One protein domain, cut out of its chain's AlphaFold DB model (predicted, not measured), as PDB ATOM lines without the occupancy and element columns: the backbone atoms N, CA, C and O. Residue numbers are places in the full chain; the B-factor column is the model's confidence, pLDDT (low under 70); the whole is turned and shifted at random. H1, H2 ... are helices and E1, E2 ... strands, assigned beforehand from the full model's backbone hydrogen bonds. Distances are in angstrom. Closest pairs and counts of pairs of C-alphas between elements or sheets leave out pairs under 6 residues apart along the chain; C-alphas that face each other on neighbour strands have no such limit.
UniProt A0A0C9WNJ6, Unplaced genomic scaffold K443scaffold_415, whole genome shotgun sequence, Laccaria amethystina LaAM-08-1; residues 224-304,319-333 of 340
ATOM      1  N   LEU A 224     113.974  85.691  76.557       92.62
ATOM      2  CA  LEU A 224     114.871  85.255  77.616       92.62
ATOM      3  C   LEU A 224     115.920  84.289  77.072       92.62
ATOM      4  O   LEU A 224     115.584  83.276  76.461       92.62
ATOM      5  N   GLU A 225     117.177  84.541  77.414       91.31
ATOM      6  CA  GLU A 225     118.274  83.603  77.230       91.31
ATOM      7  C   GLU A 225     118.752  83.134  78.608       91.31
ATOM      8  O   GLU A 225     119.081  83.940  79.481       91.31
ATOM      9  N   LYS A 226     118.733  81.815  78.848       91.56
ATOM     10  CA  LYS A 226     119.118  81.205  80.140       91.56
ATOM     11  C   LYS A 226     118.390  81.831  81.348       91.56
ATOM     12  O   LYS A 226     118.980  82.055  82.402       91.56
ATOM     13  N   GLY A 227     117.105  82.154  81.176       91.25
ATOM     14  CA  GLY A 227     116.254  82.737  82.221       91.25
ATOM     15  C   GLY A 227     116.488  84.227  82.501       91.25
ATOM     16  O   GLY A 227     115.835  84.786  83.380       91.25
ATOM     17  N   LYS A 228     117.378  84.895  81.758       93.31
ATOM     18  CA  LYS A 228     117.614  86.342  81.849       93.31
ATOM     19  C   LYS A 228     117.129  87.021  80.570       93.31
ATOM     20  O   LYS A 228     117.326  86.502  79.478       93.31
ATOM     21  N   TYR A 229     116.499  88.189  80.692       94.62
ATOM     22  CA  TYR A 229     116.140  88.995  79.520       94.62
ATOM     23  C   TYR A 229     117.398  89.497  78.821       94.62
ATOM     24  O   TYR A 229     118.258  90.069  79.501       94.62
ATOM     25  N   THR A 230     117.475  89.300  77.501       93.12
ATOM     26  CA  THR A 230     118.612  89.754  76.689       93.12
ATOM     27  C   THR A 230     118.748  91.272  76.762       93.12
ATOM     28  O   THR A 230     117.764  91.992  76.960       93.12
ATOM     29  N   GLU A 231     119.971  91.779  76.631       92.56
ATOM     30  CA  GLU A 231     120.233  93.218  76.691       92.56
ATOM     31  C   GLU A 231     119.470  93.978  75.597       92.56
ATOM     32  O   GLU A 231     118.850  95.002  75.870       92.56
ATOM     33  N   GLU A 232     119.407  93.411  74.392       93.81
ATOM     34  CA  GLU A 232     118.614  93.912  73.265       93.81
ATOM     35  C   GLU A 232     117.130  94.054  73.633       93.81
ATOM     36  O   GLU A 232     116.534  95.112  73.422       93.81
ATOM     37  N   THR A 233     116.548  93.029  74.271       94.19
ATOM     38  CA  THR A 233     115.155  93.062  74.745       94.19
ATOM     39  C   THR A 233     114.967  94.156  75.793       94.19
ATOM     40  O   THR A 233     113.997  94.910  75.742       94.19
ATOM     41  N   ARG A 234     115.904  94.296  76.740       95.00
ATOM     42  CA  ARG A 234     115.856  95.350  77.767       95.00
ATOM     43  C   ARG A 234     115.955  96.749  77.153       95.00
ATOM     44  O   ARG A 234     115.232  97.649  77.576       95.00
ATOM     45  N   ASN A 235     116.810  96.932  76.150       94.06
ATOM     46  CA  ASN A 235     116.952  98.184  75.405       94.06
ATOM     47  C   ASN A 235     115.670  98.530  74.650       94.06
ATOM     48  O   ASN A 235     115.188  99.657  74.764       94.06
ATOM     49  N   LEU A 236     115.070  97.551  73.971       95.44
ATOM     50  CA  LEU A 236     113.789  97.712  73.289       95.44
ATOM     51  C   LEU A 236     112.671  98.106  74.265       95.44
ATOM     52  O   LEU A 236     111.932  99.049  73.995       95.44
ATOM     53  N   ILE A 237     112.585  97.449  75.428       96.25
ATOM     54  CA  ILE A 237     111.629  97.809  76.488       96.25
ATOM     55  C   ILE A 237     111.821  99.274  76.907       96.25
ATOM     56  O   ILE A 237     110.849 100.026  76.953       96.25
ATOM     57  N   ARG A 238     113.061  99.702  77.192       95.94
ATOM     58  CA  ARG A 238     113.358 101.094  77.581       95.94
ATOM     59  C   ARG A 238     112.976 102.086  76.483       95.94
ATOM     60  O   ARG A 238     112.399 103.126  76.791       95.94
ATOM     61  N   LEU A 239     113.258 101.757  75.222       96.56
ATOM     62  CA  LEU A 239     112.917 102.590  74.072       96.56
ATOM     63  C   LEU A 239     111.399 102.747  73.913       96.56
ATOM     64  O   LEU A 239     110.924 103.866  73.750       96.56
ATOM     65  N   LEU A 240     110.635 101.656  74.030       97.06
ATOM     66  CA  LEU A 240     109.170 101.686  73.952       97.06
ATOM     67  C   LEU A 240     108.552 102.494  75.098       97.06
ATOM     68  O   LEU A 240     107.649 103.295  74.873       97.06
ATOM     69  N   VAL A 241     109.070 102.347  76.320       96.56
ATOM     70  CA  VAL A 241     108.632 103.167  77.466       96.56
ATOM     71  C   VAL A 241     108.933 104.642  77.217       96.56
ATOM     72  O   VAL A 241     108.077 105.489  77.463       96.56
ATOM     73  N   LYS A 242     110.128 104.958  76.702       95.19
ATOM     74  CA  LYS A 242     110.523 106.328  76.348       95.19
ATOM     75  C   LYS A 242     109.626 106.918  75.252       95.19
ATOM     76  O   LYS A 242     109.353 108.111  75.284       95.19
ATOM     77  N   ALA A 243     109.138 106.086  74.332       95.44
ATOM     78  CA  ALA A 243     108.167 106.459  73.304       95.44
ATOM     79  C   ALA A 243     106.718 106.579  73.827       95.44
ATOM     80  O   ALA A 243     105.818 106.897  73.055       95.44
ATOM     81  N   GLY A 244     106.476 106.339  75.121       96.06
ATOM     82  CA  GLY A 244     105.164 106.488  75.753       96.06
ATOM     83  C   GLY A 244     104.308 105.220  75.782       96.06
ATOM     84  O   GLY A 244     103.141 105.290  76.164       96.06
ATOM     85  N   CYS A 245     104.846 104.049  75.423       96.31
ATOM     86  CA  CYS A 245     104.096 102.800  75.548       96.31
ATOM     87  C   CYS A 245     103.831 102.465  77.025       96.31
ATOM     88  O   CYS A 245     104.750 102.398  77.848       96.31
ATOM     89  N   GLY A 246     102.565 102.202  77.358       95.19
ATOM     90  CA  GLY A 246     102.168 101.773  78.698       95.19
ATOM     91  C   GLY A 246     102.839 100.454  79.098       95.19
ATOM     92  O   GLY A 246     102.960  99.537  78.289       95.19
ATOM     93  N   ARG A 247     103.259 100.340  80.366       96.12
ATOM     94  CA  ARG A 247     104.049  99.193  80.867       96.12
ATOM     95  C   ARG A 247     103.336  97.846  80.736       96.12
ATOM     96  O   ARG A 247     104.012  96.829  80.611       96.12
ATOM     97  N   ASP A 248     102.007  97.853  80.780       95.19
ATOM     98  CA  ASP A 248     101.176  96.655  80.642       95.19
ATOM     99  C   ASP A 248     101.107  96.164  79.181       95.19
ATOM    100  O   ASP A 248     100.984  94.966  78.945       95.19
ATOM    101  N   TYR A 249     101.295  97.057  78.202       96.31
ATOM    102  CA  TYR A 249     101.127  96.768  76.770       96.31
ATOM    103  C   TYR A 249     102.426  96.414  76.035       96.31
ATOM    104  O   TYR A 249     102.393  95.996  74.882       96.31
ATOM    105  N   ILE A 250     103.594  96.556  76.667       96.06
ATOM    106  CA  ILE A 250     104.892  96.359  75.992       96.06
ATOM    107  C   ILE A 250     105.044  94.945  75.427       96.06
ATOM    108  O   ILE A 250     105.529  94.782  74.310       96.06
ATOM    109  N   THR A 251     104.601  93.923  76.162       95.94
ATOM    110  CA  THR A 251     104.648  92.533  75.681       95.94
ATOM    111  C   THR A 251     103.792  92.342  74.436       95.94
ATOM    112  O   THR A 251     104.222  91.669  73.500       95.94
ATOM    113  N   GLU A 252     102.606  92.945  74.406       95.81
ATOM    114  CA  GLU A 252     101.690  92.866  73.267       95.81
ATOM    115  C   GLU A 252     102.260  93.595  72.054       95.81
ATOM    116  O   GLU A 252     102.273  93.027  70.966       95.81
ATOM    117  N   VAL A 253     102.818  94.794  72.246       96.50
ATOM    118  CA  VAL A 253     103.459  95.577  71.178       96.50
ATOM    119  C   VAL A 253     104.641  94.818  70.576       96.50
ATOM    120  O   VAL A 253     104.700  94.650  69.360       96.50
ATOM    121  N   ILE A 254     105.555  94.296  71.404       95.44
ATOM    122  CA  ILE A 254     106.707  93.513  70.929       95.44
ATOM    123  C   ILE A 254     106.231  92.260  70.185       95.44
ATOM    124  O   ILE A 254     106.721  91.963  69.096       95.44
ATOM    125  N   SER A 255     105.246  91.551  70.741       94.69
ATOM    126  CA  SER A 255     104.687  90.350  70.115       94.69
ATOM    127  C   SER A 255     104.001  90.659  68.789       94.69
ATOM    128  O   SER A 255     104.141  89.882  67.851       94.69
ATOM    129  N   ALA A 256     103.280  91.777  68.687       94.81
ATOM    130  CA  ALA A 256     102.611  92.207  67.467       94.81
ATOM    131  C   ALA A 256     103.624  92.584  66.381       94.81
ATOM    132  O   ALA A 256     103.543  92.051  65.277       94.81
ATOM    133  N   VAL A 257     104.619  93.420  66.702       94.19
ATOM    134  CA  VAL A 257     105.666  93.834  65.752       94.19
ATOM    135  C   VAL A 257     106.455  92.622  65.252       94.19
ATOM    136  O   VAL A 257     106.588  92.422  64.043       94.19
ATOM    137  N   LEU A 258     106.916  91.751  66.151       92.50
ATOM    138  CA  LEU A 258     107.662  90.557  65.751       92.50
ATOM    139  C   LEU A 258     106.786  89.572  64.963       92.50
ATOM    140  O   LEU A 258     107.243  89.036  63.955       92.50
ATOM    141  N   ARG A 259     105.501  89.426  65.311       91.69
ATOM    142  CA  ARG A 259     104.548  88.621  64.531       91.69
ATOM    143  C   ARG A 259     104.331  89.183  63.126       91.69
ATOM    144  O   ARG A 259     104.292  88.396  62.185       91.69
ATOM    145  N   THR A 260     104.234  90.506  62.957       88.88
ATOM    146  CA  THR A 260     104.136  91.125  61.620       88.88
ATOM    147  C   THR A 260     105.395  90.905  60.781       88.88
ATOM    148  O   THR A 260     105.299  90.777  59.565       88.88
ATOM    149  N   ALA A 261     106.556  90.762  61.424       88.38
ATOM    150  CA  ALA A 261     107.809  90.383  60.775       88.38
ATOM    151  C   ALA A 261     107.954  88.861  60.542       88.38
ATOM    152  O   ALA A 261     109.004  88.410  60.086       88.38
ATOM    153  N   GLY A 262     106.935  88.052  60.865       88.06
ATOM    154  CA  GLY A 262     106.978  86.590  60.740       88.06
ATOM    155  C   GLY A 262     107.843  85.891  61.796       88.06
ATOM    156  O   GLY A 262     108.209  84.729  61.625       88.06
ATOM    157  N   ILE A 263     108.181  86.584  62.885       92.44
ATOM    158  CA  ILE A 263     108.992  86.072  63.988       92.44
ATOM    159  C   ILE A 263     108.064  85.693  65.145       92.44
ATOM    160  O   ILE A 263     107.343  86.515  65.709       92.44
ATOM    161  N   THR A 264     108.091  84.421  65.520       91.25
ATOM    162  CA  THR A 264     107.414  83.910  66.710       91.25
ATOM    163  C   THR A 264     108.197  84.298  67.959       91.25
ATOM    164  O   THR A 264     109.408  84.103  68.052       91.25
ATOM    165  N   VAL A 265     107.501  84.882  68.927       92.81
ATOM    166  CA  VAL A 265     108.096  85.333  70.183       92.81
ATOM    167  C   VAL A 265     107.861  84.273  71.245       92.81
ATOM    168  O   VAL A 265     106.725  83.846  71.445       92.81
ATOM    169  N   VAL A 266     108.923  83.852  71.929       92.56
ATOM    170  CA  VAL A 266     108.831  82.903  73.044       92.56
ATOM    171  C   VAL A 266     109.146  83.622  74.348       92.56
ATOM    172  O   VAL A 266     110.235  84.177  74.527       92.56
ATOM    173  N   GLY A 267     108.189  83.565  75.273       92.94
ATOM    174  CA  GLY A 267     108.232  84.234  76.570       92.94
ATOM    175  C   GLY A 267     107.258  85.410  76.651       92.94
ATOM    176  O   GLY A 267     106.658  85.819  75.662       92.94
ATOM    177  N   SER A 268     107.098  85.953  77.851       94.38
ATOM    178  CA  SER A 268     106.275  87.132  78.111       94.38
ATOM    179  C   SER A 268     106.973  88.023  79.128       94.38
ATOM    180  O   SER A 268     107.653  87.532  80.031       94.38
ATOM    181  N   ILE A 269     106.832  89.342  78.983       96.06
ATOM    182  CA  ILE A 269     107.423  90.304  79.914       96.06
ATOM    183  C   ILE A 269     106.327  90.755  80.879       96.06
ATOM    184  O   ILE A 269     105.310  91.324  80.488       96.06
ATOM    185  N   SER A 270     106.525  90.509  82.171       96.31
ATOM    186  CA  SER A 270     105.599  91.024  83.181       96.31
ATOM    187  C   SER A 270     105.780  92.537  83.369       96.31
ATOM    188  O   SER A 270     106.899  93.053  83.291       96.31
ATOM    189  N   ARG A 271     104.711  93.251  83.740       96.25
ATOM    190  CA  ARG A 271     104.768  94.675  84.135       96.25
ATOM    191  C   ARG A 271     105.842  94.952  85.200       96.25
ATOM    192  O   ARG A 271     106.515  95.989  85.182       96.25
ATOM    193  N   ARG A 272     106.019  94.016  86.143       96.56
ATOM    194  CA  ARG A 272     107.042  94.100  87.196       96.56
ATOM    195  C   ARG A 272     108.447  94.051  86.602       96.56
ATOM    196  O   ARG A 272     109.295  94.841  87.007       96.56
ATOM    197  N   THR A 273     108.676  93.171  85.629       95.81
ATOM    198  CA  THR A 273     109.943  93.085  84.893       95.81
ATOM    199  C   THR A 273     110.234  94.386  84.156       95.81
ATOM    200  O   THR A 273     111.324  94.919  84.319       95.81
ATOM    201  N   VAL A 274     109.266  94.940  83.416       96.62
ATOM    202  CA  VAL A 274     109.421  96.240  82.737       96.62
ATOM    203  C   VAL A 274     109.872  97.311  83.728       96.62
ATOM    204  O   VAL A 274     110.841  98.024  83.485       96.62
ATOM    205  N   SER A 275     109.191  97.399  84.873       96.31
ATOM    206  CA  SER A 275     109.505  98.398  85.900       96.31
ATOM    207  C   SER A 275     110.916  98.215  86.465       96.31
ATOM    208  O   SER A 275     111.622  99.202  86.657       96.31
ATOM    209  N   ARG A 276     111.354  96.966  86.675       96.38
ATOM    210  CA  ARG A 276     112.732  96.658  87.082       96.38
ATOM    211  C   ARG A 276     113.747  97.043  86.017       96.38
ATOM    212  O   ARG A 276     114.721  97.682  86.361       96.38
ATOM    213  N   VAL A 277     113.501  96.736  84.746       95.81
ATOM    214  CA  VAL A 277     114.410  97.090  83.642       95.81
ATOM    215  C   VAL A 277     114.592  98.607  83.525       95.81
ATOM    216  O   VAL A 277     115.706  99.075  83.304       95.81
ATOM    217  N   ILE A 278     113.521  99.388  83.704       94.62
ATOM    218  CA  ILE A 278     113.606 100.857  83.727       94.62
ATOM    219  C   ILE A 278     114.473 101.323  84.901       94.62
ATOM    220  O   ILE A 278     115.347 102.164  84.722       94.62
ATOM    221  N   LEU A 279     114.234 100.770  86.088       95.50
ATOM    222  CA  LEU A 279     114.920 101.144  87.321       95.50
ATOM    223  C   LEU A 279     116.398 100.722  87.317       95.50
ATOM    224  O   LEU A 279     117.260 101.518  87.663       95.50
ATOM    225  N   GLU A 280     116.704  99.518  86.836       92.88
ATOM    226  CA  GLU A 280     118.067  99.061  86.544       92.88
ATOM    227  C   GLU A 280     118.742 100.000  85.539       92.88
ATOM    228  O   GLU A 280     119.867 100.434  85.763       92.88
ATOM    229  N   GLY A 281     118.046 100.371  84.460       91.50
ATOM    230  CA  GLY A 281     118.558 101.313  83.467       91.50
ATOM    231  C   GLY A 281     118.817 102.713  84.027       91.50
ATOM    232  O   GLY A 281     119.784 103.351  83.625       91.50
ATOM    233  N   TYR A 282     117.982 103.171  84.961       92.44
ATOM    234  CA  TYR A 282     118.172 104.421  85.689       92.44
ATOM    235  C   TYR A 282     119.410 104.357  86.586       92.44
ATOM    236  O   TYR A 282     120.261 105.235  86.503       92.44
ATOM    237  N   TYR A 283     119.561 103.299  87.387       93.56
ATOM    238  CA  TYR A 283     120.753 103.134  88.220       93.56
ATOM    239  C   TYR A 283     122.024 103.001  87.391       93.56
ATOM    240  O   TYR A 283     123.020 103.624  87.736       93.56
ATOM    241  N   ALA A 284     121.985 102.262  86.282       89.75
ATOM    242  CA  ALA A 284     123.108 102.177  85.358       89.75
ATOM    243  C   ALA A 284     123.487 103.558  84.806       89.75
ATOM    244  O   ALA A 284     124.665 103.888  84.774       89.75
ATOM    245  N   ALA A 285     122.507 104.395  84.444       89.31
ATOM    246  CA  ALA A 285     122.768 105.768  84.015       89.31
ATOM    247  C   ALA A 285     123.365 106.626  85.144       89.31
ATOM    248  O   ALA A 285     124.312 107.362  84.904       89.31
ATOM    249  N   CYS A 286     122.869 106.507  86.378       91.00
ATOM    250  CA  CYS A 286     123.443 107.206  87.530       91.00
ATOM    251  C   CYS A 286     124.885 106.766  87.822       91.00
ATOM    252  O   CYS A 286     125.725 107.610  88.116       91.00
ATOM    253  N   ILE A 287     125.171 105.462  87.734       91.38
ATOM    254  CA  ILE A 287     126.521 104.911  87.901       91.38
ATOM    255  C   ILE A 287     127.429 105.411  86.775       91.38
ATOM    256  O   ILE A 287     128.525 105.868  87.065       91.38
ATOM    257  N   GLN A 288     126.962 105.388  85.523       91.19
ATOM    258  CA  GLN A 288     127.710 105.891  84.369       91.19
ATOM    259  C   GLN A 288     128.026 107.381  84.512       91.19
ATOM    260  O   GLN A 288     129.172 107.772  84.345       91.19
ATOM    261  N   ILE A 289     127.040 108.202  84.890       88.19
ATOM    262  CA  ILE A 289     127.258 109.620  85.193       88.19
ATOM    263  C   ILE A 289     128.285 109.755  86.320       88.19
ATOM    264  O   ILE A 289     129.206 110.547  86.198       88.19
ATOM    265  N   GLY A 290     128.172 108.967  87.392       89.00
ATOM    266  CA  GLY A 290     129.145 108.962  88.488       89.00
ATOM    267  C   GLY A 290     130.564 108.598  88.038       89.00
ATOM    268  O   GLY A 290     131.518 109.237  88.474       89.00
ATOM    269  N   TYR A 291     130.700 107.622  87.140       90.94
ATOM    270  CA  TYR A 291     131.969 107.203  86.550       90.94
ATOM    271  C   TYR A 291     132.555 108.285  85.635       90.94
ATOM    272  O   TYR A 291     133.711 108.661  85.789       90.94
ATOM    273  N   GLU A 292     131.750 108.861  84.741       85.94
ATOM    274  CA  GLU A 292     132.163 109.976  83.878       85.94
ATOM    275  C   GLU A 292     132.540 111.213  84.701       85.94
ATOM    276  O   GLU A 292     133.510 111.899  84.393       85.94
ATOM    277  N   MET A 293     131.815 111.478  85.789       85.19
ATOM    278  CA  MET A 293     132.150 112.508  86.769       85.19
ATOM    279  C   MET A 293     133.488 112.212  87.466       85.19
ATOM    280  O   MET A 293     134.262 113.136  87.702       85.19
ATOM    281  N   GLN A 294     133.778 110.947  87.783       85.75
ATOM    282  CA  GLN A 294     135.050 110.529  88.377       85.75
ATOM    283  C   GLN A 294     136.226 110.651  87.394       85.75
ATOM    284  O   GLN A 294     137.313 111.056  87.803       85.75
ATOM    285  N   GLU A 295     136.029 110.297  86.122       85.12
ATOM    286  CA  GLU A 295     137.067 110.375  85.083       85.12
ATOM    287  C   GLU A 295     137.282 111.793  84.536       85.12
ATOM    288  O   GLU A 295     138.372 112.110  84.053       85.12
ATOM    289  N   ALA A 296     136.276 112.668  84.597       84.06
ATOM    290  CA  ALA A 296     136.395 114.033  84.103       84.06
ATOM    291  C   ALA A 296     137.479 114.817  84.869       84.06
ATOM    292  O   ALA A 296     137.457 114.915  86.094       84.06
ATOM    293  N   ALA A 297     138.396 115.463  84.134       81.31
ATOM    294  CA  ALA A 297     139.483 116.271  84.710       81.31
ATOM    295  C   ALA A 297     138.988 117.432  85.600       81.31
ATOM    296  O   ALA A 297     139.718 117.915  86.464       81.31
ATOM    297  N   GLY A 298     137.747 117.870  85.390       77.75
ATOM    298  CA  GLY A 298     137.024 118.797  86.242       77.75
ATOM    299  C   GLY A 298     135.565 118.854  85.805       77.75
ATOM    300  O   GLY A 298     135.272 118.969  84.616       77.75
ATOM    301  N   ILE A 299     134.634 118.771  86.754       70.38
ATOM    302  CA  ILE A 299     133.203 118.884  86.461       70.38
ATOM    303  C   ILE A 299     132.784 120.326  86.724       70.38
ATOM    304  O   ILE A 299     132.712 120.750  87.877       70.38
ATOM    305  N   THR A 300     132.490 121.081  85.667       66.94
ATOM    306  CA  THR A 300     131.978 122.449  85.803       66.94
ATOM    307  C   THR A 300     130.465 122.411  85.983       66.94
ATOM    308  O   THR A 300     129.730 122.055  85.069       66.94
ATOM    309  N   ILE A 301     129.993 122.756  87.179       60.84
ATOM    310  CA  ILE A 301     128.573 122.818  87.517       60.84
ATOM    311  C   ILE A 301     128.324 124.338  87.794       60.84
ATOM    312  O   ILE A 301     128.677 124.808  88.869       60.84
ATOM    313  N   SER A 302     127.804 125.125  86.827       66.38
ATOM    314  CA  SER A 302     127.688 126.617  86.778       66.38
ATOM    315  C   SER A 302     126.322 127.280  87.131       66.38
ATOM    316  O   SER A 302     125.449 127.377  86.279       66.38
ATOM    317  N   ALA A 303     126.096 127.790  88.347       53.78
ATOM    318  CA  ALA A 303     124.737 128.061  88.856       53.78
ATOM    319  C   ALA A 303     124.164 129.429  88.496       53.78
ATOM    320  O   ALA A 303     124.745 130.438  88.877       53.78
ATOM    321  N   ASP A 304     122.990 129.454  87.863       67.44
ATOM    322  CA  ASP A 304     122.225 130.680  87.622       67.44
ATOM    323  C   ASP A 304     121.056 130.784  88.614       67.44
ATOM    324  O   ASP A 304     120.236 129.871  88.708       67.44
ATOM    325  N   LEU A 319     130.780 123.454  91.399       50.75
ATOM    326  CA  LEU A 319     132.167 123.090  91.068       50.75
ATOM    327  C   LEU A 319     132.767 122.417  92.313       50.75
ATOM    328  O   LEU A 319     133.028 123.105  93.296       50.75
ATOM    329  N   ASN A 320     132.976 121.101  92.304       48.09
ATOM    330  CA  ASN A 320     133.737 120.437  93.364       48.09
ATOM    331  C   ASN A 320     135.078 119.976  92.797       48.09
ATOM    332  O   ASN A 320     135.236 118.841  92.362       48.09
ATOM    333  N   ASN A 321     136.042 120.894  92.781       51.59
ATOM    334  CA  ASN A 321     137.414 120.643  92.345       51.59
ATOM    335  C   ASN A 321     138.255 120.069  93.508       51.59
ATOM    336  O   ASN A 321     139.352 120.538  93.789       51.59
ATOM    337  N   MET A 322     137.704 119.097  94.244       53.47
ATOM    338  CA  MET A 322     138.352 118.459  95.395       53.47
ATOM    339  C   MET A 322     138.092 116.957  95.370       53.47
ATOM    340  O   MET A 322     137.182 116.468  96.032       53.47
ATOM    341  N   TYR A 323     138.902 116.210  94.621       51.38
ATOM    342  CA  TYR A 323     139.005 114.761  94.836       51.38
ATOM    343  C   TYR A 323     140.426 114.197  94.769       51.38
ATOM    344  O   TYR A 323     140.607 113.021  95.072       51.38
ATOM    345  N   LYS A 324     141.453 115.016  94.487       54.62
ATOM    346  CA  LYS A 324     142.844 114.570  94.676       54.62
ATOM    347  C   LYS A 324     143.270 114.543  96.150       54.62
ATOM    348  O   LYS A 324     144.044 113.666  96.512       54.62
ATOM    349  N   ASP A 325     142.663 115.360  97.015       56.47
ATOM    350  CA  ASP A 325     143.095 115.441  98.421       56.47
ATOM    351  C   ASP A 325     142.243 114.595  99.396       56.47
ATOM    352  O   ASP A 325     142.752 114.131 100.417       56.47
ATOM    353  N   PHE A 326     140.967 114.309  99.082       57.41
ATOM    354  CA  PHE A 326     140.098 113.502  99.964       57.41
ATOM    355  C   PHE A 326     140.375 111.989  99.866       57.41
ATOM    356  O   PHE A 326     140.274 111.272 100.858       57.41
ATOM    357  N   LEU A 327     140.793 111.489  98.695       54.12
ATOM    358  CA  LEU A 327     141.194 110.082  98.541       54.12
ATOM    359  C   LEU A 327     142.570 109.785  99.155       54.12
ATOM    360  O   LEU A 327     142.831 108.644  99.525       54.12
ATOM    361  N   ALA A 328     143.417 110.802  99.346       59.56
ATOM    362  CA  ALA A 328     144.680 110.654 100.068       59.56
ATOM    363  C   ALA A 328     144.494 110.518 101.594       59.56
ATOM    364  O   ALA A 328     145.420 110.103 102.286       59.56
ATOM    365  N   SER A 329     143.311 110.843 102.135       61.75
ATOM    366  CA  SER A 329     143.068 110.935 103.583       61.75
ATOM    367  C   SER A 329     142.128 109.861 104.161       61.75
ATOM    368  O   SER A 329     141.903 109.859 105.370       61.75
ATOM    369  N   ASN A 330     141.613 108.910 103.363       61.19
ATOM    370  CA  ASN A 330     140.737 107.838 103.871       61.19
ATOM    371  C   ASN A 330     140.914 106.474 103.144       61.19
ATOM    372  O   ASN A 330     140.128 106.128 102.258       61.19
ATOM    373  N   PRO A 331     141.922 105.657 103.513       67.62
ATOM    374  CA  PRO A 331     142.247 104.394 102.831       67.62
ATOM    375  C   PRO A 331     141.199 103.272 102.995       67.62
ATOM    376  O   PRO A 331     141.209 102.311 102.230       67.62
ATOM    377  N   LEU A 332     140.251 103.398 103.931       66.62
ATOM    378  CA  LEU A 332     139.230 102.373 104.203       66.62
ATOM    379  C   LEU A 332     138.167 102.228 103.095       66.62
ATOM    380  O   LEU A 332     137.530 101.181 102.992       66.62
ATOM    381  N   TRP A 333     137.976 103.235 102.235       61.41
ATOM    382  CA  TRP A 333     136.990 103.170 101.143       61.41
ATOM    383  C   TRP A 333     137.484 102.402  99.905       61.41
ATOM    384  O   TRP A 333     136.673 101.792  99.210       61.41
TER     385      TRP A 333
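This is residues 224 to 304 and 319 to 333 of the 340 residues of an uncharacterized protein of Laccaria amethystina LaAM-08-1 (UniProt A0A0C9WNJ6). A small head of the short helices H1 and H2, the start of H3 and strand E1 has one long arm, H3, whose residues 283 to 293 stick out; a loose tail lies beyond its far end. The printed part has 96 residues, with three named helices and one named strand in the order H1, H2, E1, H3; of the 51 residues in named elements helices hold 48, and the class is mostly helix. The whole is extended: radius of gyration of the C-alphas 20.0 A, spans 59 by 37 by 22 A.

Find C-alpha 231 at (120.233, 93.218, 76.691), where H1, residues 231 to 242, begins. H2 holds 250 to 260, E1 264 to 266. H3, 271 to 295, runs 35.9 A to C-alpha 295 at (137.067, 110.375, 85.083).

H1 touches H3, about perpendicular at 82 degrees; the closest C-alphas, Arg 238 and Ile 278, are 6.2 A apart. H1 and H2 only just touch, with 3 pairs of C-alphas within 8 A, the closest Ile 237 and Ile 250 at 6.9 A. E1 pairs with no named strand. In H1, H2 and H3 every O i to N i+4 pair is within hydrogen-bond range.

Residues 305 to 318 are cut out, a 13.0 A gap between C-alphas 304 and 319. No link is long. Residues 300 to 304 and 319 to 333 are under pLDDT 70.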